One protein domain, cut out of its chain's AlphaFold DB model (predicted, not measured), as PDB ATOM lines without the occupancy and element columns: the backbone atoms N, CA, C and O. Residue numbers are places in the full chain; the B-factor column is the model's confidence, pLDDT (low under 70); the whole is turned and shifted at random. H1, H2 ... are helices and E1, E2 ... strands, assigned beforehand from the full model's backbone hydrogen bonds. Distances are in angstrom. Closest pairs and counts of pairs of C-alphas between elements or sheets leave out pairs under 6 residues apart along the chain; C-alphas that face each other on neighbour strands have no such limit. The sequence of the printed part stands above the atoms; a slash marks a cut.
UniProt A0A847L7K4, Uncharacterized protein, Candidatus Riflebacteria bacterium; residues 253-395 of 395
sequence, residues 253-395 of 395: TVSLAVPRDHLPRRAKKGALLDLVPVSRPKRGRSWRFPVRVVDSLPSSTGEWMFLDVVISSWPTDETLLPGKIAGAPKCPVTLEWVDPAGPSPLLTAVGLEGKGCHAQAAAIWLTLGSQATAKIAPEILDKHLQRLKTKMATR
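This is residues 253 to 395 of the 395 residues of an uncharacterized protein of Candidatus Riflebacteria bacterium (UniProt A0A847L7K4). One antiparallel sheet of five strands curls like part of a barrel, and helices H2 and H3 run across one face of it, over E1 and E4. H1 packs on H2 and has no contact with the sheet, while E2 and the short E5 make the other end of the sheet. The printed part has 143 residues, with five named strands followed by three named helices, E1 E2 E3 E4 E5 H1 H2 H3, and its class is mixed, helices and strands. The sheet's order is E1 E4 E3 E2 E5. The whole is compact, with a radius of gyration of the C-alphas of 14.7 A and spans of 48 by 35 by 28 A.

E1 is residues 253 to 259, 19.6 A long, with C-alpha 253 at (-14.320, -4.000, -23.148). E4 is residues 302 to 311, 27.5 A long, and E3 is residues 289 to 299, 27.1 A long, which bends by 55 degrees at residue 295. E2 is residues 272 to 277, 16.2 A, and E5 is residues 323 to 325, 6.1 A. H1 is residues 345 to 354, 14.2 A; H2 is residues 358 to 370, 18.1 A. H3, residues 378 to 394, is 24.5 A long, with C-alpha 394 at (-35.933, -19.618, -21.250).

The sheet is strongly twisted, with edge strands E1 and E5. E1 and E4 are antiparallel at 155 degrees, with N 256 and O 307 2.8 A apart. E4 and E3, a hairpin, have N 308 and O 292 at 2.8 A. E3 and E2, also a hairpin, have N 291 and O 273 at 2.9 A. E2 and E5 have N 324 and O 276 at 2.8 A. E2 E3 E4 form a meander, each strand the antiparallel neighbour of the one before; E1 E2 E3 E4 and E2 E3 E4 E5 are Greek keys, a meander of three with the first strand of the four beside the fourth. H2 is on the sheet at a height of 7.8 A, across the strands at 88 degrees to E1 on the local plane; the closest C-alphas are those of Ala 257 and Ala 363, 4.5 A. H3 is on the same face at a height of 9.3 A, making two layers, helices on one face of a sheet. H2 and H3, a helical hairpin, touch at a shallow tilt of 16 degrees, opposite ways, closest at the C-alphas of His 358 and Leu 388, 5.7 A. H1 is not on the sheet; it touches H2 in another helical hairpin, at a shallow tilt of 26 degrees, closest at the C-alphas of Ala 349 and Ala 361, 4.5 A. In H1, H2 and H3 every O i to N i+4 pair is within hydrogen-bond range.

The two C-alphas farthest apart are those of Gly 284 and Lys 375, 48.3 A. The printed part has no cut. The links E1 to E2, E2 to E3, E4 to E5 and E5 to H1 are long. The mean pLDDT of the printed part is 77.6, and it is under 70 at residue 266 and residues 272 to 287, 297 to 302 and 315 to 331.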
ATOM      1  N   THR A 253     -14.004  -2.702 -22.551       85.44
ATOM      2  CA  THR A 253     -14.320  -4.000 -23.148       85.44
ATOM      3  C   THR A 253     -15.030  -4.873 -22.123       85.44
ATOM      4  O   THR A 253     -14.554  -5.023 -21.000       85.44
ATOM      5  N   VAL A 254     -16.166  -5.447 -22.509       88.44
ATOM      6  CA  VAL A 254     -16.907  -6.428 -21.713       88.44
ATOM      7  C   VAL A 254     -16.894  -7.758 -22.443       88.44
ATOM      8  O   VAL A 254     -17.374  -7.841 -23.572       88.44
ATOM      9  N   SER A 255     -16.394  -8.798 -21.786       91.50
ATOM     10  CA  SER A 255     -16.400 -10.147 -22.344       91.50
ATOM     11  C   SER A 255     -17.732 -10.850 -22.072       91.50
ATOM     12  O   SER A 255     -18.276 -10.800 -20.967       91.50
ATOM     13  N   LEU A 256     -18.260 -11.510 -23.099       91.94
ATOM     14  CA  LEU A 256     -19.463 -12.334 -23.064       91.94
ATOM     15  C   LEU A 256     -19.148 -13.718 -23.608       91.94
ATOM     16  O   LEU A 256     -18.370 -13.848 -24.548       91.94
ATOM     17  N   ALA A 257     -19.825 -14.729 -23.082       92.75
ATOM     18  CA  ALA A 257     -19.868 -16.049 -23.675       92.75
ATOM     19  C   ALA A 257     -21.318 -16.403 -23.989       92.75
ATOM     20  O   ALA A 257     -22.203 -16.308 -23.138       92.75
ATOM     21  N   VAL A 258     -21.562 -16.782 -25.240       90.56
ATOM     22  CA  VAL A 258     -22.893 -17.131 -25.739       90.56
ATOM     23  C   VAL A 258     -22.825 -18.517 -26.381       90.56
ATOM     24  O   VAL A 258     -21.887 -18.772 -27.144       90.56
ATOM     25  N   PRO A 259     -23.792 -19.414 -26.117       89.94
ATOM     26  CA  PRO A 259     -23.873 -20.695 -26.810       89.94
ATOM     27  C   PRO A 259     -23.927 -20.495 -28.331       89.94
ATOM     28  O   PRO A 259     -24.641 -19.619 -28.824       89.94
ATOM     29  N   ARG A 260     -23.169 -21.280 -29.105       86.62
ATOM     30  CA  ARG A 260     -23.084 -21.108 -30.567       86.62
ATOM     31  C   ARG A 260     -24.441 -21.241 -31.266       86.62
ATOM     32  O   ARG A 260     -24.692 -20.550 -32.250       86.62
ATOM     33  N   ASP A 261     -25.323 -22.084 -30.742       86.62
ATOM     34  CA  ASP A 261     -26.706 -22.271 -31.199       86.62
ATOM     35  C   ASP A 261     -27.602 -21.042 -30.966       86.62
ATOM     36  O   ASP A 261     -28.626 -20.897 -31.632       86.62
ATOM     37  N   HIS A 262     -27.201 -20.118 -30.088       83.06
ATOM     38  CA  HIS A 262     -27.902 -18.853 -29.849       83.06
ATOM     39  C   HIS A 262     -27.407 -17.716 -30.756       83.06
ATOM     40  O   HIS A 262     -27.984 -16.630 -30.759       83.06
ATOM     41  N   LEU A 263     -26.346 -17.934 -31.539       80.88
ATOM     42  CA  LEU A 263     -25.792 -16.935 -32.450       80.88
ATOM     43  C   LEU A 263     -26.268 -17.153 -33.894       80.88
ATOM     44  O   LEU A 263     -26.585 -18.274 -34.297       80.88
ATOM     45  N   PRO A 264     -26.305 -16.094 -34.730       77.50
ATOM     46  CA  PRO A 264     -26.544 -16.271 -36.155       77.50
ATOM     47  C   PRO A 264     -25.486 -17.208 -36.742       77.50
ATOM     48  O   PRO A 264     -24.304 -17.084 -36.426       77.50
ATOM     49  N   ARG A 265     -25.870 -18.048 -37.715       74.94
ATOM     50  CA  ARG A 265     -24.947 -18.946 -38.449       74.94
ATOM     51  C   ARG A 265     -23.712 -18.242 -39.040       74.94
ATOM     52  O   ARG A 265     -22.750 -18.899 -39.425       74.94
ATOM     53  N   ARG A 266     -23.752 -16.910 -39.161       65.62
ATOM     54  CA  ARG A 266     -22.683 -16.061 -39.702       65.62
ATOM     55  C   ARG A 266     -21.739 -15.472 -38.645       65.62
ATOM     56  O   ARG A 266     -20.801 -14.788 -39.038       65.62
ATOM     57  N   ALA A 267     -21.949 -15.719 -37.350       75.44
ATOM     58  CA  ALA A 267     -21.023 -15.278 -36.309       75.44
ATOM     59  C   ALA A 267     -19.707 -16.068 -36.422       75.44
ATOM     60  O   ALA A 267     -19.603 -17.209 -35.980       75.44
ATOM     61  N   LYS A 268     -18.713 -15.465 -37.077       78.81
ATOM     62  CA  LYS A 268     -17.347 -15.986 -37.214       78.81
ATOM     63  C   LYS A 268     -16.391 -15.102 -36.421       78.81
ATOM     64  O   LYS A 268     -16.699 -13.935 -36.191       78.81
ATOM     65  N   LYS A 269     -15.225 -15.631 -36.044       76.81
ATOM     66  CA  LYS A 269     -14.128 -14.842 -35.461       76.81
ATOM     67  C   LYS A 269     -13.870 -13.587 -36.303       76.81
ATOM     68  O   LYS A 269     -13.775 -13.676 -37.525       76.81
ATOM     69  N   GLY A 270     -13.826 -12.425 -35.653       71.62
ATOM     70  CA  GLY A 270     -13.692 -11.121 -36.308       71.62
ATOM     71  C   GLY A 270     -14.983 -10.513 -36.873       71.62
ATOM     72  O   GLY A 270     -14.943  -9.367 -37.316       71.62
ATOM     73  N   ALA A 271     -16.124 -11.210 -36.840       71.56
ATOM     74  CA  ALA A 271     -17.399 -10.606 -37.212       71.56
ATOM     75  C   ALA A 271     -17.763  -9.477 -36.238       71.56
ATOM     76  O   ALA A 271     -17.550  -9.595 -35.027       71.56
ATOM     77  N   LEU A 272     -18.340  -8.406 -36.787       68.69
ATOM     78  CA  LEU A 272     -18.959  -7.339 -36.015       68.69
ATOM     79  C   LEU A 272     -20.438  -7.662 -35.824       68.69
ATOM     80  O   LEU A 272     -21.168  -7.845 -36.800       68.69
ATOM     81  N   LEU A 273     -20.871  -7.747 -34.569       68.12
ATOM     82  CA  LEU A 273     -22.286  -7.843 -34.224       68.12
ATOM     83  C   LEU A 273     -22.744  -6.521 -33.611       68.12
ATOM     84  O   LEU A 273     -21.977  -5.845 -32.930       68.12
ATOM     85  N   ASP A 274     -24.009  -6.184 -33.834       67.06
ATOM     86  CA  ASP A 274     -24.657  -5.058 -33.173       67.06
ATOM     87  C   ASP A 274     -25.480  -5.585 -31.998       67.06
ATOM     88  O   ASP A 274     -26.396  -6.392 -32.196       67.06
ATOM     89  N   LEU A 275     -25.192  -5.104 -30.786       67.31
ATOM     90  CA  LEU A 275     -26.142  -5.203 -29.678       67.31
ATOM     91  C   LEU A 275     -27.139  -4.057 -29.775       67.31
ATOM     92  O   LEU A 275     -26.761  -2.883 -29.743       67.31
ATOM     93  N   VAL A 276     -28.415  -4.415 -29.879       64.75
ATOM     94  CA  VAL A 276     -29.524  -3.463 -29.935       64.75
ATOM     95  C   VAL A 276     -30.299  -3.513 -28.624       64.75
ATOM     96  O   VAL A 276     -30.823  -4.577 -28.299       64.75
ATOM     97  N   PRO A 277     -30.441  -2.404 -27.884       65.44
ATOM     98  CA  PRO A 277     -31.268  -2.388 -26.684       65.44
ATOM     99  C   PRO A 277     -32.716  -2.803 -26.972       65.44
ATOM    100  O   PRO A 277     -33.330  -2.341 -27.933       65.44
ATOM    101  N   VAL A 278     -33.279  -3.652 -26.113       62.47
ATOM    102  CA  VAL A 278     -34.673  -4.117 -26.189       62.47
ATOM    103  C   VAL A 278     -35.641  -2.985 -25.868       62.47
ATOM    104  O   VAL A 278     -36.707  -2.905 -26.479       62.47
ATOM    105  N   SER A 279     -35.275  -2.072 -24.967       63.72
ATOM    106  CA  SER A 279     -36.030  -0.842 -24.755       63.72
ATOM    107  C   SER A 279     -35.716   0.150 -25.875       63.72
ATOM    108  O   SER A 279     -34.561   0.501 -26.130       63.72
ATOM    109  N   ARG A 280     -36.762   0.624 -26.570       59.69
ATOM    110  CA  ARG A 280     -36.584   1.681 -27.569       59.69
ATOM    111  C   ARG A 280     -36.008   2.916 -26.866       59.69
ATOM    112  O   ARG A 280     -36.627   3.407 -25.918       59.69
ATOM    113  N   PRO A 281     -34.866   3.451 -27.322       61.28
ATOM    114  CA  PRO A 281     -34.330   4.684 -26.771       61.28
ATOM    115  C   PRO A 281     -35.369   5.792 -26.944       61.28
ATOM    116  O   PRO A 281     -35.931   5.959 -28.025       61.28
ATOM    117  N   LYS A 282     -35.632   6.562 -25.878       61.88
ATOM    118  CA  LYS A 282     -36.735   7.542 -25.833       61.88
ATOM    119  C   LYS A 282     -36.663   8.651 -26.899       61.88
ATOM    120  O   LYS A 282     -37.609   9.422 -27.006       61.88
ATOM    121  N   ARG A 283     -35.588   8.769 -27.689       60.44
ATOM    122  CA  ARG A 283     -35.429   9.798 -28.734       60.44
ATOM    123  C   ARG A 283     -34.472   9.365 -29.842       60.44
ATOM    124  O   ARG A 283     -33.275   9.576 -29.689       60.44
ATOM    125  N   GLY A 284     -34.981   8.798 -30.939       62.88
ATOM    126  CA  GLY A 284     -34.369   8.801 -32.287       62.88
ATOM    127  C   GLY A 284     -32.916   8.324 -32.486       62.88
ATOM    128  O   GLY A 284     -32.443   8.330 -33.614       62.88
ATOM    129  N   ARG A 285     -32.188   7.919 -31.441       63.19
ATOM    130  CA  ARG A 285     -30.803   7.451 -31.504       63.19
ATOM    131  C   ARG A 285     -30.799   5.945 -31.377       63.19
ATOM    132  O   ARG A 285     -31.075   5.435 -30.300       63.19
ATOM    133  N   SER A 286     -30.487   5.233 -32.454       63.25
ATOM    134  CA  SER A 286     -30.163   3.814 -32.351       63.25
ATOM    135  C   SER A 286     -28.836   3.669 -31.614       63.25
ATOM    136  O   SER A 286     -27.808   4.130 -32.111       63.25
ATOM    137  N   TRP A 287     -28.854   3.032 -30.449       66.38
ATOM    138  CA  TRP A 287     -27.622   2.568 -29.825       66.38
ATOM    139  C   TRP A 287     -27.243   1.254 -30.492       66.38
ATOM    140  O   TRP A 287     -28.049   0.323 -30.532       66.38
ATOM    141  N   ARG A 288     -26.045   1.218 -31.059       70.31
ATOM    142  CA  ARG A 288     -25.407   0.005 -31.556       70.31
ATOM    143  C   ARG A 288     -24.056  -0.067 -30.882       70.31
ATOM    144  O   ARG A 288     -23.283   0.886 -30.965       70.31
ATOM    145  N   PHE A 289     -23.816  -1.163 -30.183       73.19
ATOM    146  CA  PHE A 289     -22.517  -1.427 -29.586       73.19
ATOM    147  C   PHE A 289     -21.795  -2.418 -30.488       73.19
ATOM    148  O   PHE A 289     -22.333  -3.513 -30.687       73.19
ATOM    149  N   PRO A 290     -20.633  -2.047 -31.054       72.56
ATOM    150  CA  PRO A 290     -19.857  -2.969 -31.855       72.56
ATOM    151  C   PRO A 290     -19.346  -4.094 -30.958       72.56
ATOM    152  O   PRO A 290     -18.683  -3.871 -29.942       72.56
ATOM    153  N   VAL A 291     -19.664  -5.319 -31.349       74.75
ATOM    154  CA  VAL A 291     -19.192  -6.535 -30.700       74.75
ATOM    155  C   VAL A 291     -18.207  -7.215 -31.617       74.75
ATOM    156  O   VAL A 291     -18.540  -7.522 -32.759       74.75
ATOM    157  N   ARG A 292     -17.014  -7.498 -31.108       76.31
ATOM    158  CA  ARG A 292     -16.013  -8.288 -31.809       76.31
ATOM    159  C   ARG A 292     -16.093  -9.732 -31.333       76.31
ATOM    160  O   ARG A 292     -15.934 -10.011 -30.152       76.31
ATOM    161  N   VAL A 293     -16.288 -10.665 -32.260       75.88
ATOM    162  CA  VAL A 293     -16.128 -12.094 -31.953       75.88
ATOM    163  C   VAL A 293     -14.637 -12.396 -31.790       75.88
ATOM    164  O   VAL A 293     -13.871 -12.212 -32.743       75.88
ATOM    165  N   VAL A 294     -14.228 -12.843 -30.603       79.38
ATOM    166  CA  VAL A 294     -12.814 -13.055 -30.254       79.38
ATOM    167  C   VAL A 294     -12.399 -14.478 -30.553       79.38
ATOM    168  O   VAL A 294     -11.486 -14.693 -31.346       79.38
ATOM    169  N   ASP A 295     -13.074 -15.446 -29.940       75.12
ATOM    170  CA  ASP A 295     -12.722 -16.851 -30.079       75.12
ATOM    171  C   ASP A 295     -13.907 -17.782 -29.859       75.12
ATOM    172  O   ASP A 295     -14.957 -17.389 -29.351       75.12
ATOM    173  N   SER A 296     -13.722 -19.034 -30.261       71.00
ATOM    174  CA  SER A 296     -14.606 -20.143 -29.915       71.00
ATOM    175  C   SER A 296     -13.860 -21.071 -28.971       71.00
ATOM    176  O   SER A 296     -12.783 -21.551 -29.327       71.00
ATOM    177  N   LEU A 297     -14.425 -21.336 -27.798       68.25
ATOM    178  CA  LEU A 297     -13.853 -22.278 -26.845       68.25
ATOM    179  C   LEU A 297     -14.724 -23.541 -26.824       68.25
ATOM    180  O   LEU A 297     -15.924 -23.444 -26.546       68.25
ATOM    181  N   PRO A 298     -14.161 -24.717 -27.161       62.94
ATOM    182  CA  PRO A 298     -14.875 -25.969 -26.980       62.94
ATOM    183  C   PRO A 298     -15.021 -26.240 -25.478       62.94
ATOM    184  O   PRO A 298     -14.038 -26.177 -24.742       62.94
ATOM    185  N   SER A 299     -16.231 -26.556 -25.022       66.56
ATOM    186  CA  SER A 299     -16.474 -27.152 -23.705       66.56
ATOM    187  C   SER A 299     -17.225 -28.472 -23.868       66.56
ATOM    188  O   SER A 299     -17.802 -28.743 -24.927       66.56
ATOM    189  N   SER A 300     -17.241 -29.314 -22.829       55.97
ATOM    190  CA  SER A 300     -18.009 -30.569 -22.872       55.97
ATOM    191  C   SER A 300     -19.521 -30.301 -23.012       55.97
ATOM    192  O   SER A 300     -20.263 -31.079 -23.607       55.97
ATOM    193  N   THR A 301     -19.956 -29.129 -22.542       60.19
ATOM    194  CA  THR A 301     -21.325 -28.600 -22.597       60.19
ATOM    195  C   THR A 301     -21.714 -27.942 -23.928       60.19
ATOM    196  O   THR A 301     -22.854 -27.487 -24.087       60.19
ATOM    197  N   GLY A 302     -20.804 -27.908 -24.904       68.06
ATOM    198  CA  GLY A 302     -21.029 -27.403 -26.257       68.06
ATOM    199  C   GLY A 302     -20.018 -26.341 -26.681       68.06
ATOM    200  O   GLY A 302     -19.076 -26.005 -25.972       68.06
ATOM    201  N   GLU A 303     -20.201 -25.785 -27.875       79.69
ATOM    202  CA  GLU A 303     -19.354 -24.683 -28.332       79.69
ATOM    203  C   GLU A 303     -19.871 -23.355 -27.774       79.69
ATOM    204  O   GLU A 303     -20.959 -22.888 -28.136       79.69
ATOM    205  N   TRP A 304     -19.074 -22.734 -26.905       89.25
ATOM    206  CA  TRP A 304     -19.291 -21.370 -26.441       89.25
ATOM    207  C   TRP A 304     -18.479 -20.399 -27.292       89.25
ATOM    208  O   TRP A 304     -17.309 -20.621 -27.608       89.25
ATOM    209  N   MET A 305     -19.111 -19.291 -27.665       85.88
ATOM    210  CA  MET A 305     -18.488 -18.227 -28.441       85.88
ATOM    211  C   MET A 305     -18.189 -17.045 -27.528       85.88
ATOM    212  O   MET A 305     -19.105 -16.478 -26.929       85.88
ATOM    213  N   PHE A 306     -16.914 -16.667 -27.459       88.38
ATOM    214  CA  PHE A 306     -16.448 -15.496 -26.736       88.38
ATOM    215  C   PHE A 306     -16.554 -14.241 -27.592       88.38
ATOM    216  O   PHE A 306     -16.080 -14.173 -28.733       88.38
ATOM    217  N   LEU A 307     -17.167 -13.224 -27.007       85.25
ATOM    218  CA  LEU A 307     -17.435 -11.942 -27.626       85.25
ATOM    219  C   LEU A 307     -16.857 -10.845 -26.739       85.25
ATOM    220  O   LEU A 307     -17.202 -10.769 -25.565       85.25
ATOM    221  N   ASP A 308     -16.051  -9.964 -27.314       85.06
ATOM    222  CA  ASP A 308     -15.635  -8.729 -26.663       85.06
ATOM    223  C   ASP A 308     -16.519  -7.598 -27.173       85.06
ATOM    224  O   ASP A 308     -16.506  -7.225 -28.350       85.06
ATOM    225  N   VAL A 309     -17.323  -7.052 -26.272       81.19
ATOM    226  CA  VAL A 309     -18.186  -5.910 -26.540       81.19
ATOM    227  C   VAL A 309     -17.423  -4.648 -26.197       81.19
ATOM    228  O   VAL A 309     -17.059  -4.435 -25.042       81.19
ATOM    229  N   VAL A 310     -17.213  -3.788 -27.188       82.31
ATOM    230  CA  VAL A 310     -16.561  -2.499 -26.972       82.31
ATOM    231  C   VAL A 310     -17.631  -1.461 -26.650       82.31
ATOM    232  O   VAL A 310     -18.417  -1.057 -27.509       82.31
ATOM    233  N   ILE A 311     -17.663  -1.018 -25.396       78.44
ATOM    234  CA  ILE A 311     -18.600  -0.016 -24.892       78.44
ATOM    235  C   ILE A 311     -17.867   1.322 -24.817       78.44
ATOM    236  O   ILE A 311     -17.038   1.558 -23.938       78.44
ATOM    237  N   SER A 312     -18.167   2.212 -25.763       72.94
ATOM    238  CA  SER A 312     -17.579   3.558 -25.838       72.94
ATOM    239  C   SER A 312     -18.130   4.515 -24.777       72.94
ATOM    240  O   SER A 312     -17.456   5.459 -24.369       72.94
ATOM    241  N   SER A 313     -19.357   4.276 -24.317       74.56
ATOM    242  CA  SER A 313     -19.967   4.998 -23.206       74.56
ATOM    243  C   SER A 313     -21.006   4.119 -22.526       74.56
ATOM    244  O   SER A 313     -21.941   3.657 -23.187       74.56
ATOM    245  N   TRP A 314     -20.871   3.929 -21.217       70.81
ATOM    246  CA  TRP A 314     -21.912   3.278 -20.432       70.81
ATOM    247  C   TRP A 314     -23.165   4.156 -20.381       70.81
ATOM    248  O   TRP A 314     -23.047   5.370 -20.167       70.81
ATOM    249  N   PRO A 315     -24.361   3.587 -20.604       65.19
ATOM    250  CA  PRO A 315     -25.597   4.320 -20.391       65.19
ATOM    251  C   PRO A 315     -25.669   4.749 -18.921       65.19
ATOM    252  O   PRO A 315     -25.393   3.970 -18.018       65.19
ATOM    253  N   THR A 316     -26.003   6.017 -18.687       59.47
ATOM    254  CA  THR A 316     -26.082   6.600 -17.338       59.47
ATOM    255  C   THR A 316     -27.294   6.127 -16.539       59.47
ATOM    256  O   THR A 316     -27.322   6.337 -15.333       59.47
ATOM    257  N   ASP A 317     -28.286   5.522 -17.198       54.12
ATOM    258  CA  ASP A 317     -29.395   4.858 -16.519       54.12
ATOM    259  C   ASP A 317     -28.994   3.399 -16.276       54.12
ATOM    260  O   ASP A 317     -28.772   2.649 -17.225       54.12
ATOM    261  N   GLU A 318     -28.911   3.021 -14.998       46.47
ATOM    262  CA  GLU A 318     -28.437   1.738 -14.436       46.47
ATOM    263  C   GLU A 318     -29.176   0.488 -14.958       46.47
ATOM    264  O   GLU A 318     -28.875  -0.640 -14.572       46.47
ATOM    265  N   THR A 319     -30.152   0.653 -15.852       44.94
ATOM    266  CA  THR A 319     -30.901  -0.449 -16.446       44.94
ATOM    267  C   THR A 319     -30.209  -0.952 -17.705       44.94
ATOM    268  O   THR A 319     -30.389  -0.452 -18.818       44.94
ATOM    269  N   LEU A 320     -29.417  -1.990 -17.460       49.59
ATOM    270  CA  LEU A 320     -28.840  -2.961 -18.378       49.59
ATOM    271  C   LEU A 320     -29.732  -3.152 -19.612       49.59
ATOM    272  O   LEU A 320     -30.862  -3.639 -19.527       49.59
ATOM    273  N   LEU A 321     -29.230  -2.728 -20.768       46.62
ATOM    274  CA  LEU A 321     -29.938  -2.867 -22.032       46.62
ATOM    275  C   LEU A 321     -30.013  -4.358 -22.360       46.62
ATOM    276  O   LEU A 321     -28.955  -4.955 -22.547       46.62
ATOM    277  N   PRO A 322     -31.204  -4.970 -22.480       50.22
ATOM    278  CA  PRO A 322     -31.273  -6.313 -23.017       50.22
ATOM    279  C   PRO A 322     -30.880  -6.177 -24.488       50.22
ATOM    280  O   PRO A 322     -31.608  -5.589 -25.276       50.22
ATOM    281  N   GLY A 323     -29.668  -6.569 -24.850       50.25
ATOM    282  CA  GLY A 323     -29.177  -6.473 -26.214       50.25
ATOM    283  C   GLY A 323     -29.761  -7.609 -27.044       50.25
ATOM    284  O   GLY A 323     -29.559  -8.769 -26.696       50.25
ATOM    285  N   LYS A 324     -30.453  -7.320 -28.147       57.34
ATOM    286  CA  LYS A 324     -30.616  -8.295 -29.229       57.34
ATOM    287  C   LYS A 324     -29.368  -8.241 -30.087       57.34
ATOM    288  O   LYS A 324     -29.030  -7.181 -30.609       57.34
ATOM    289  N   ILE A 325     -28.720  -9.382 -30.257       59.41
ATOM    290  CA  ILE A 325     -27.682  -9.549 -31.270       59.41
ATOM    291  C   ILE A 325     -28.390  -9.546 -32.631       59.41
ATOM    292  O   ILE A 325     -29.243 -10.396 -32.891       59.41
ATOM    293  N   ALA A 326     -28.091  -8.568 -33.489       54.78
ATOM    294  CA  ALA A 326     -28.715  -8.480 -34.807       54.78
ATOM    295  C   ALA A 326     -28.483  -9.780 -35.611       54.78
ATOM    296  O   ALA A 326     -27.349 -10.174 -35.870       54.78
ATOM    297  N   GLY A 327     -29.573 -10.462 -35.983       54.41
ATOM    298  CA  GLY A 327     -29.543 -11.751 -36.689       54.41
ATOM    299  C   GLY A 327     -29.572 -12.998 -35.795       54.41
ATOM    300  O   GLY A 327     -29.747 -14.093 -36.325       54.41
ATOM    301  N   ALA A 328     -29.449 -12.862 -34.470       50.84
ATOM    302  CA  ALA A 328     -29.625 -13.970 -33.534       50.84
ATOM    303  C   ALA A 328     -31.114 -14.252 -33.256       50.84
ATOM    304  O   ALA A 328     -31.918 -13.311 -33.173       50.84
ATOM    305  N   PRO A 329     -31.511 -15.518 -33.045       48.84
ATOM    306  CA  PRO A 329     -32.787 -15.815 -32.415       48.84
ATOM    307  C   PRO A 329     -32.810 -15.234 -30.993       48.84
ATOM    308  O   PRO A 329     -31.988 -15.591 -30.164       48.84
ATOM    309  N   LYS A 330     -33.757 -14.317 -30.757       62.81
ATOM    310  CA  LYS A 330     -34.437 -13.899 -29.509       62.81
ATOM    311  C   LYS A 330     -33.706 -13.765 -28.159       62.81
ATOM    312  O   LYS A 330     -34.352 -13.194 -27.300       62.81
ATOM    313  N   CYS A 331     -32.459 -14.168 -27.937       66.38
ATOM    314  CA  CYS A 331     -31.864 -14.162 -26.597       66.38
ATOM    315  C   CYS A 331     -31.471 -12.729 -26.178       66.38
ATOM    316  O   CYS A 331     -30.552 -12.154 -26.774       66.38
ATOM    317  N   PRO A 332     -32.164 -12.109 -25.205       72.75
ATOM    318  CA  PRO A 332     -31.764 -10.811 -24.689       72.75
ATOM    319  C   PRO A 332     -30.517 -10.972 -23.812       72.75
ATOM    320  O   PRO A 332     -30.513 -11.758 -22.865       72.75
ATOM    321  N   VAL A 333     -29.465 -10.203 -24.090       78.56
ATOM    322  CA  VAL A 333     -28.264 -10.183 -23.241       78.56
ATOM    323  C   VAL A 333     -28.328  -9.007 -22.283       78.56
ATOM    324  O   VAL A 333     -28.343  -7.861 -22.715       78.56
ATOM    325  N   THR A 334     -28.335  -9.293 -20.988       82.19
ATOM    326  CA  THR A 334     -28.225  -8.286 -19.931       82.19
ATOM    327  C   THR A 334     -26.747  -8.048 -19.614       82.19
ATOM    328  O   THR A 334     -25.995  -9.012 -19.472       82.19
ATOM    329  N   LEU A 335     -26.333  -6.778 -19.538       83.31
ATOM    330  CA  LEU A 335     -24.947  -6.367 -19.287       83.31
ATOM    331  C   LEU A 335     -24.833  -5.543 -18.018       83.31
ATOM    332  O   LEU A 335     -25.521  -4.541 -17.922       83.31
ATOM    333  N   GLU A 336     -23.900  -5.873 -17.141       85.19
ATOM    334  CA  GLU A 336     -23.583  -5.146 -15.921       85.19
ATOM    335  C   GLU A 336     -22.129  -4.694 -15.868       85.19
ATOM    336  O   GLU A 336     -21.224  -5.380 -16.346       85.19
ATOM    337  N   TRP A 337     -21.913  -3.506 -15.300       83.75
ATOM    338  CA  TRP A 337     -20.572  -3.016 -15.023       83.75
ATOM    339  C   TRP A 337     -19.941  -3.852 -13.915       83.75
ATOM    340  O   TRP A 337     -20.448  -3.908 -12.796       83.75
ATOM    341  N   VAL A 338     -18.804  -4.460 -14.229       84.38
ATOM    342  CA  VAL A 338     -17.968  -5.157 -13.260       84.38
ATOM    343  C   VAL A 338     -16.774  -4.265 -12.967       84.38
ATOM    344  O   VAL A 338     -16.033  -3.905 -13.882       84.38
ATOM    345  N   ASP A 339     -16.587  -3.909 -11.699       83.56
ATOM    346  CA  ASP A 339     -15.369  -3.235 -11.267       83.56
ATOM    347  C   ASP A 339     -14.192  -4.226 -11.345       83.56
ATOM    348  O   ASP A 339     -14.242  -5.265 -10.681       83.56
ATOM    349  N   PRO A 340     -13.136  -3.955 -12.137       80.38
ATOM    350  CA  PRO A 340     -11.972  -4.835 -12.207       80.38
ATOM    351  C   PRO A 340     -11.204  -4.933 -10.881       80.38
ATOM    352  O   PRO A 340     -10.483  -5.906 -10.682       80.38
ATOM    353  N   ALA A 341     -11.346  -3.952  -9.981       84.12
ATOM    354  CA  ALA A 341     -10.800  -4.000  -8.623       84.12
ATOM    355  C   ALA A 341     -11.772  -4.639  -7.612       84.12
ATOM    356  O   ALA A 341     -11.525  -4.611  -6.406       84.12
ATOM    357  N   GLY A 342     -12.900  -5.161  -8.102       80.19
ATOM    358  CA  GLY A 342     -13.975  -5.723  -7.307       80.19
ATOM    359  C   GLY A 342     -13.636  -7.071  -6.655       80.19
ATOM    360  O   GLY A 342     -12.470  -7.448  -6.521       80.19
ATOM    361  N   PRO A 343     -14.662  -7.813  -6.205       82.44
ATOM    362  CA  PRO A 343     -14.469  -9.093  -5.534       82.44
ATOM    363  C   PRO A 343     -13.820 -10.125  -6.467       82.44
ATOM    364  O   PRO A 343     -13.679  -9.910  -7.673       82.44
ATOM    365  N   SER A 344     -13.453 -11.286  -5.915       87.81
ATOM    366  CA  SER A 344     -12.847 -12.358  -6.707       87.81
ATOM    367  C   SER A 344     -13.698 -12.701  -7.949       87.81
ATOM    368  O   SER A 344     -14.930 -12.558  -7.928       87.81
ATOM    369  N   PRO A 345     -13.086 -13.174  -9.051       90.44
ATOM    370  CA  PRO A 345     -13.836 -13.476 -10.268       90.44
ATOM    371  C   PRO A 345     -14.937 -14.525 -10.046       90.44
ATOM    372  O   PRO A 345     -15.994 -14.435 -10.662       90.44
ATOM    373  N   LEU A 346     -14.736 -15.467  -9.116       89.25
ATOM    374  CA  LEU A 346     -15.743 -16.460  -8.731       89.25
ATOM    375  C   LEU A 346     -17.006 -15.793  -8.161       89.25
ATOM    376  O   LEU A 346     -18.117 -16.048  -8.625       89.25
ATOM    377  N   LEU A 347     -16.824 -14.887  -7.196       86.25
ATOM    378  CA  LEU A 347     -17.919 -14.126  -6.591       86.25
ATOM    379  C   LEU A 347     -18.628 -13.253  -7.626       86.25
ATOM    380  O   LEU A 347     -19.856 -13.170  -7.649       86.25
ATOM    381  N   THR A 348     -17.852 -12.646  -8.521       89.94
ATOM    382  CA  THR A 348     -18.378 -11.848  -9.629       89.94
ATOM    383  C   THR A 348     -19.246 -12.694 -10.562       89.94
ATOM    384  O   THR A 348     -20.359 -12.288 -10.892       89.94
ATOM    385  N   ALA A 349     -18.791 -13.888 -10.953       91.44
ATOM    386  CA  ALA A 349     -19.537 -14.783 -11.838       91.44
ATOM    387  C   ALA A 349     -20.889 -15.193 -11.236       91.44
ATOM    388  O   ALA A 349     -21.917 -15.121 -11.912       91.44
ATOM    389  N   VAL A 350     -20.906 -15.562  -9.951       88.31
ATOM    390  CA  VAL A 350     -22.137 -15.939  -9.239       88.31
ATOM    391  C   VAL A 350     -23.071 -14.744  -9.054       88.31
ATOM    392  O   VAL A 350     -24.272 -14.860  -9.308       88.31
ATOM    393  N   GLY A 351     -22.532 -13.574  -8.702       86.88
ATOM    394  CA  GLY A 351     -23.313 -12.341  -8.595       86.88
ATOM    395  C   GLY A 351     -23.988 -11.955  -9.915       86.88
ATOM    396  O   GLY A 351     -25.179 -11.644  -9.937       86.88
ATOM    397  N   LEU A 352     -23.258 -12.038 -11.031       90.25
ATOM    398  CA  LEU A 352     -23.797 -11.785 -12.371       90.25
ATOM    399  C   LEU A 352     -24.858 -12.810 -12.770       90.25
ATOM    400  O   LEU A 352     -25.874 -12.450 -13.369       90.25
ATOM    401  N   GLU A 353     -24.656 -14.086 -12.437       90.25
ATOM    402  CA  GLU A 353     -25.658 -15.114 -12.693       90.25
ATOM    403  C   GLU A 353     -26.976 -14.786 -11.980       90.25
ATOM    404  O   GLU A 353     -28.043 -14.870 -12.599       90.25
ATOM    405  N   GLY A 354     -26.895 -14.387 -10.709       83.81
ATOM    406  CA  GLY A 354     -28.058 -14.031  -9.906       83.81
ATOM    407  C   GLY A 354     -28.817 -12.810 -10.424       83.81
ATOM    408  O   GLY A 354     -30.043 -12.768 -10.369       83.81
ATOM    409  N   LYS A 355     -28.104 -11.853 -11.022       84.44
ATOM    410  CA  LYS A 355     -28.687 -10.650 -11.638       84.44
ATOM    411  C   LYS A 355     -29.238 -10.882 -13.044       84.44
ATOM    412  O   LYS A 355     -29.831  -9.989 -13.648       84.44
ATOM    413  N   GLY A 356     -29.083 -12.089 -13.586       87.56
ATOM    414  CA  GLY A 356     -29.545 -12.408 -14.932       87.56
ATOM    415  C   GLY A 356     -28.570 -12.031 -16.047       87.56
ATOM    416  O   GLY A 356     -28.949 -12.079 -17.217       87.56
ATOM    417  N   CYS A 357     -27.333 -11.666 -15.713       89.75
ATOM    418  CA  CYS A 357     -26.264 -11.304 -16.643       89.75
ATOM    419  C   CYS A 357     -25.548 -12.566 -17.159       89.75
ATOM    420  O   CYS A 357     -24.326 -12.696 -17.085       89.75
ATOM    421  N   HIS A 358     -26.326 -13.536 -17.651       92.56
ATOM    422  CA  HIS A 358     -25.868 -14.912 -17.882       92.56
ATOM    423  C   HIS A 358     -24.693 -15.023 -18.858       92.56
ATOM    424  O   HIS A 358     -23.785 -15.812 -18.620       92.56
ATOM    425  N   ALA A 359     -24.671 -14.208 -19.915       91.75
ATOM    426  CA  ALA A 359     -23.583 -14.235 -20.889       91.75
ATOM    427  C   ALA A 359     -22.258 -13.707 -20.309       91.75
ATOM    428  O   ALA A 359     -21.195 -14.242 -20.618       91.75
ATOM    429  N   GLN A 360     -22.302 -12.685 -19.444       92.56
ATOM    430  CA  GLN A 360     -21.106 -12.207 -18.740       92.56
ATOM    431  C   GLN A 360     -20.655 -13.219 -17.688       92.56
ATOM    432  O   GLN A 360     -19.472 -13.536 -17.618       92.56
ATOM    433  N   ALA A 361     -21.593 -13.779 -16.914       94.00
ATOM    434  CA  ALA A 361     -21.288 -14.833 -15.951       94.00
ATOM    435  C   ALA A 361     -20.593 -16.023 -16.633       94.00
ATOM    436  O   ALA A 361     -19.556 -16.479 -16.158       94.00
ATOM    437  N   ALA A 362     -21.107 -16.474 -17.784       94.38
ATOM    438  CA  ALA A 362     -20.515 -17.562 -18.561       94.38
ATOM    439  C   ALA A 362     -19.090 -17.231 -19.033       94.38
ATOM    440  O   ALA A 362     -18.213 -18.088 -18.960       94.38
ATOM    441  N   ALA A 363     -18.832 -15.987 -19.460       93.94
ATOM    442  CA  ALA A 363     -17.490 -15.554 -19.849       93.94
ATOM    443  C   ALA A 363     -16.501 -15.652 -18.686       93.94
ATOM    444  O   ALA A 363     -15.383 -16.134 -18.867       93.94
ATOM    445  N   ILE A 364     -16.915 -15.228 -17.488       94.00
ATOM    446  CA  ILE A 364     -16.065 -15.297 -16.297       94.00
ATOM    447  C   ILE A 364     -15.839 -16.752 -15.881       94.00
ATOM    448  O   ILE A 364     -14.698 -17.116 -15.620       94.00
ATOM    449  N   TRP A 365     -16.869 -17.602 -15.895       93.94
ATOM    450  CA  TRP A 365     -16.730 -19.036 -15.612       93.94
ATOM    451  C   TRP A 365     -15.765 -19.738 -16.567       93.94
ATOM    452  O   TRP A 365     -14.872 -20.452 -16.123       93.94
ATOM    453  N   LEU A 366     -15.893 -19.505 -17.872       92.56
ATOM    454  CA  LEU A 366     -14.979 -20.078 -18.861       92.56
ATOM    455  C   LEU A 366     -13.555 -19.522 -18.708       92.56
ATOM    456  O   LEU A 366     -12.589 -20.269 -18.838       92.56
ATOM    457  N   THR A 367     -13.413 -18.232 -18.384       92.00
ATOM    458  CA  THR A 367     -12.101 -17.627 -18.092       92.00
ATOM    459  C   THR A 367     -11.467 -18.292 -16.877       92.00
ATOM    460  O   THR A 367     -10.310 -18.698 -16.941       92.00
ATOM    461  N   LEU A 368     -12.236 -18.463 -15.803       90.88
ATOM    462  CA  LEU A 368     -11.830 -19.188 -14.608       90.88
ATOM    463  C   LEU A 368     -11.399 -20.619 -14.954       90.88
ATOM    464  O   LEU A 368     -10.285 -20.994 -14.632       90.88
ATOM    465  N   GLY A 369     -12.208 -21.373 -15.699       88.94
ATOM    466  CA  GLY A 369     -11.866 -22.732 -16.131       88.94
ATOM    467  C   GLY A 369     -10.616 -22.832 -17.011       88.94
ATOM    468  O   GLY A 369      -9.923 -23.843 -16.986       88.94
ATOM    469  N   SER A 370     -10.306 -21.784 -17.782       86.88
ATOM    470  CA  SER A 370      -9.106 -21.738 -18.628       86.88
ATOM    471  C   SER A 370      -7.820 -21.413 -17.862       86.88
ATOM    472  O   SER A 370      -6.719 -21.670 -18.355       86.88
ATOM    473  N   GLN A 371      -7.930 -20.828 -16.666       87.38
ATOM    474  CA  GLN A 371      -6.769 -20.490 -15.855       87.38
ATOM    475  C   GLN A 371      -6.240 -21.753 -15.180       87.38
ATOM    476  O   GLN A 371      -6.906 -22.334 -14.332       87.38
ATOM    477  N   ALA A 372      -4.995 -22.129 -15.481       70.94
ATOM    478  CA  ALA A 372      -4.330 -23.283 -14.861       70.94
ATOM    479  C   ALA A 372      -4.258 -23.201 -13.320       70.94
ATOM    480  O   ALA A 372      -4.056 -24.207 -12.650       70.94
ATOM    481  N   THR A 373      -4.402 -21.999 -12.758       72.19
ATOM    482  CA  THR A 373      -4.406 -21.740 -11.314       72.19
ATOM    483  C   THR A 373      -5.787 -21.839 -10.674       72.19
ATOM    484  O   THR A 373      -5.884 -21.831  -9.447       72.19
ATOM    485  N   ALA A 374      -6.864 -21.876 -11.459       70.12
ATOM    486  CA  ALA A 374      -8.203 -21.958 -10.906       70.12
ATOM    487  C   ALA A 374      -8.469 -23.380 -10.407       70.12
ATOM    488  O   ALA A 374      -8.410 -24.346 -11.160       70.12
ATOM    489  N   LYS A 375      -8.810 -23.504  -9.122       80.19
ATOM    490  CA  LYS A 375      -9.181 -24.774  -8.479       80.19
ATOM    491  C   LYS A 375     -10.620 -25.217  -8.809       80.19
ATOM    492  O   LYS A 375     -11.252 -25.866  -7.983       80.19
ATOM    493  N   ILE A 376     -11.179 -24.814  -9.951       86.44
ATOM    494  CA  ILE A 376     -12.556 -25.182 -10.313       86.44
ATOM    495  C   ILE A 376     -12.505 -26.484 -11.094       86.44
ATOM    496  O   ILE A 376     -11.881 -26.557 -12.152       86.44
ATOM    497  N   ALA A 377     -13.165 -27.506 -10.562       86.88
ATOM    498  CA  ALA A 377     -13.260 -28.791 -11.231       86.88
ATOM    499  C   ALA A 377     -14.048 -28.660 -12.554       86.88
ATOM    500  O   ALA A 377     -15.052 -27.932 -12.588       86.88
ATOM    501  N   PRO A 378     -13.636 -29.346 -13.638       87.50
ATOM    502  CA  PRO A 378     -14.323 -29.294 -14.930       87.50
ATOM    503  C   PRO A 378     -15.820 -29.611 -14.839       87.50
ATOM    504  O   PRO A 378     -16.632 -28.953 -15.482       87.50
ATOM    505  N   GLU A 379     -16.200 -30.555 -13.979       86.94
ATOM    506  CA  GLU A 379     -17.585 -30.982 -13.780       86.94
ATOM    507  C   GLU A 379     -18.447 -29.858 -13.185       86.94
ATOM    508  O   GLU A 379     -19.596 -29.659 -13.589       86.94
ATOM    509  N   ILE A 380     -17.883 -29.085 -12.251       88.00
ATOM    510  CA  ILE A 380     -18.546 -27.926 -11.641       88.00
ATOM    511  C   ILE A 380     -18.715 -26.820 -12.677       88.00
ATOM    512  O   ILE A 380     -19.813 -26.279 -12.834       88.00
ATOM    513  N   LEU A 381     -17.652 -26.525 -13.429       90.69
ATOM    514  CA  LEU A 381     -17.707 -25.562 -14.523       90.69
ATOM    515  C   LEU A 381     -18.808 -25.927 -15.524       90.69
ATOM    516  O   LEU A 381     -19.646 -25.087 -15.855       90.69
ATOM    517  N   ASP A 382     -18.848 -27.179 -15.968       89.56
ATOM    518  CA  ASP A 382     -19.852 -27.651 -16.911       89.56
ATOM    519  C   ASP A 382     -21.271 -27.566 -16.338       89.56
ATOM    520  O   ASP A 382     -22.173 -27.072 -17.020       89.56
ATOM    521  N   LYS A 383     -21.475 -27.920 -15.063       88.12
ATOM    522  CA  LYS A 383     -22.769 -27.738 -14.385       88.12
ATOM    523  C   LYS A 383     -23.224 -26.274 -14.437       88.12
ATOM    524  O   LYS A 383     -24.375 -26.011 -14.797       88.12
ATOM    525  N   HIS A 384     -22.337 -25.316 -14.147       90.44
ATOM    526  CA  HIS A 384     -22.644 -23.882 -14.240       90.44
ATOM    527  C   HIS A 384     -22.945 -23.435 -15.674       90.44
ATOM    528  O   HIS A 384     -23.907 -22.697 -15.901       90.44
ATOM    529  N   LEU A 385     -22.169 -23.889 -16.659       93.56
ATOM    530  CA  LEU A 385     -22.368 -23.515 -18.058       93.56
ATOM    531  C   LEU A 385     -23.673 -24.077 -18.622       93.56
ATOM    532  O   LEU A 385     -24.452 -23.327 -19.214       93.56
ATOM    533  N   GLN A 386     -23.975 -25.354 -18.388       91.00
ATOM    534  CA  GLN A 386     -25.236 -25.967 -18.810       91.00
ATOM    535  C   GLN A 386     -26.438 -25.220 -18.221       91.00
ATOM    536  O   GLN A 386     -27.411 -24.917 -18.913       91.00
ATOM    537  N   ARG A 387     -26.333 -24.849 -16.947       88.88
ATOM    538  CA  ARG A 387     -27.307 -24.020 -16.244       88.88
ATOM    539  C   ARG A 387     -27.505 -22.653 -16.900       88.88
ATOM    540  O   ARG A 387     -28.643 -22.251 -17.152       88.88
ATOM    541  N   LEU A 388     -26.420 -21.933 -17.180       92.44
ATOM    542  CA  LEU A 388     -26.476 -20.617 -17.817       92.44
ATOM    543  C   LEU A 388     -27.077 -20.710 -19.222       92.44
ATOM    544  O   LEU A 388     -27.920 -19.886 -19.577       92.44
ATOM    545  N   LYS A 389     -26.724 -21.756 -19.978       91.50
ATOM    546  CA  LYS A 389     -27.310 -22.052 -21.288       91.50
ATOM    547  C   LYS A 389     -28.829 -22.218 -21.200       91.50
ATOM    548  O   LYS A 389     -29.550 -21.547 -21.938       91.50
ATOM    549  N   THR A 390     -29.324 -23.032 -20.266       90.12
ATOM    550  CA  THR A 390     -30.770 -23.223 -20.051       90.12
ATOM    551  C   THR A 390     -31.468 -21.909 -19.698       90.12
ATOM    552  O   THR A 390     -32.473 -21.568 -20.319       90.12
ATOM    553  N   LYS A 391     -30.907 -21.114 -18.774       89.56
ATOM    554  CA  LYS A 391     -31.480 -19.809 -18.387       89.56
ATOM    555  C   LYS A 391     -31.555 -18.825 -19.559       89.56
ATOM    556  O   LYS A 391     -32.537 -18.095 -19.690       89.56
ATOM    557  N   MET A 392     -30.541 -18.820 -20.424       88.44
ATOM    558  CA  MET A 392     -30.524 -18.006 -21.642       88.44
ATOM    559  C   MET A 392     -31.566 -18.453 -22.673       88.44
ATOM    560  O   MET A 392     -32.041 -17.614 -23.432       88.44
ATOM    561  N   ALA A 393     -31.920 -19.741 -22.713       86.81
ATOM    562  CA  ALA A 393     -32.938 -20.271 -23.622       86.81
ATOM    563  C   ALA A 393     -34.377 -19.985 -23.153       86.81
ATOM    564  O   ALA A 393     -35.281 -19.881 -23.979       86.81
ATOM    565  N   THR A 394     -34.600 -19.857 -21.840       85.88
ATOM    566  CA  THR A 394     -35.933 -19.618 -21.250       85.88
ATOM    567  C   THR A 394     -36.376 -18.149 -21.218       85.88
ATOM    568  O   THR A 394     -37.525 -17.878 -20.876       85.88
ATOM    569  N   ARG A 395     -35.482 -17.205 -21.535       70.88
ATOM    570  CA  ARG A 395     -35.761 -15.758 -21.592       70.88
ATOM    571  C   ARG A 395     -36.046 -15.306 -23.018       70.88
ATOM    572  O   ARG A 395     -36.946 -14.452 -23.182       70.88
TER     573      ARG A 395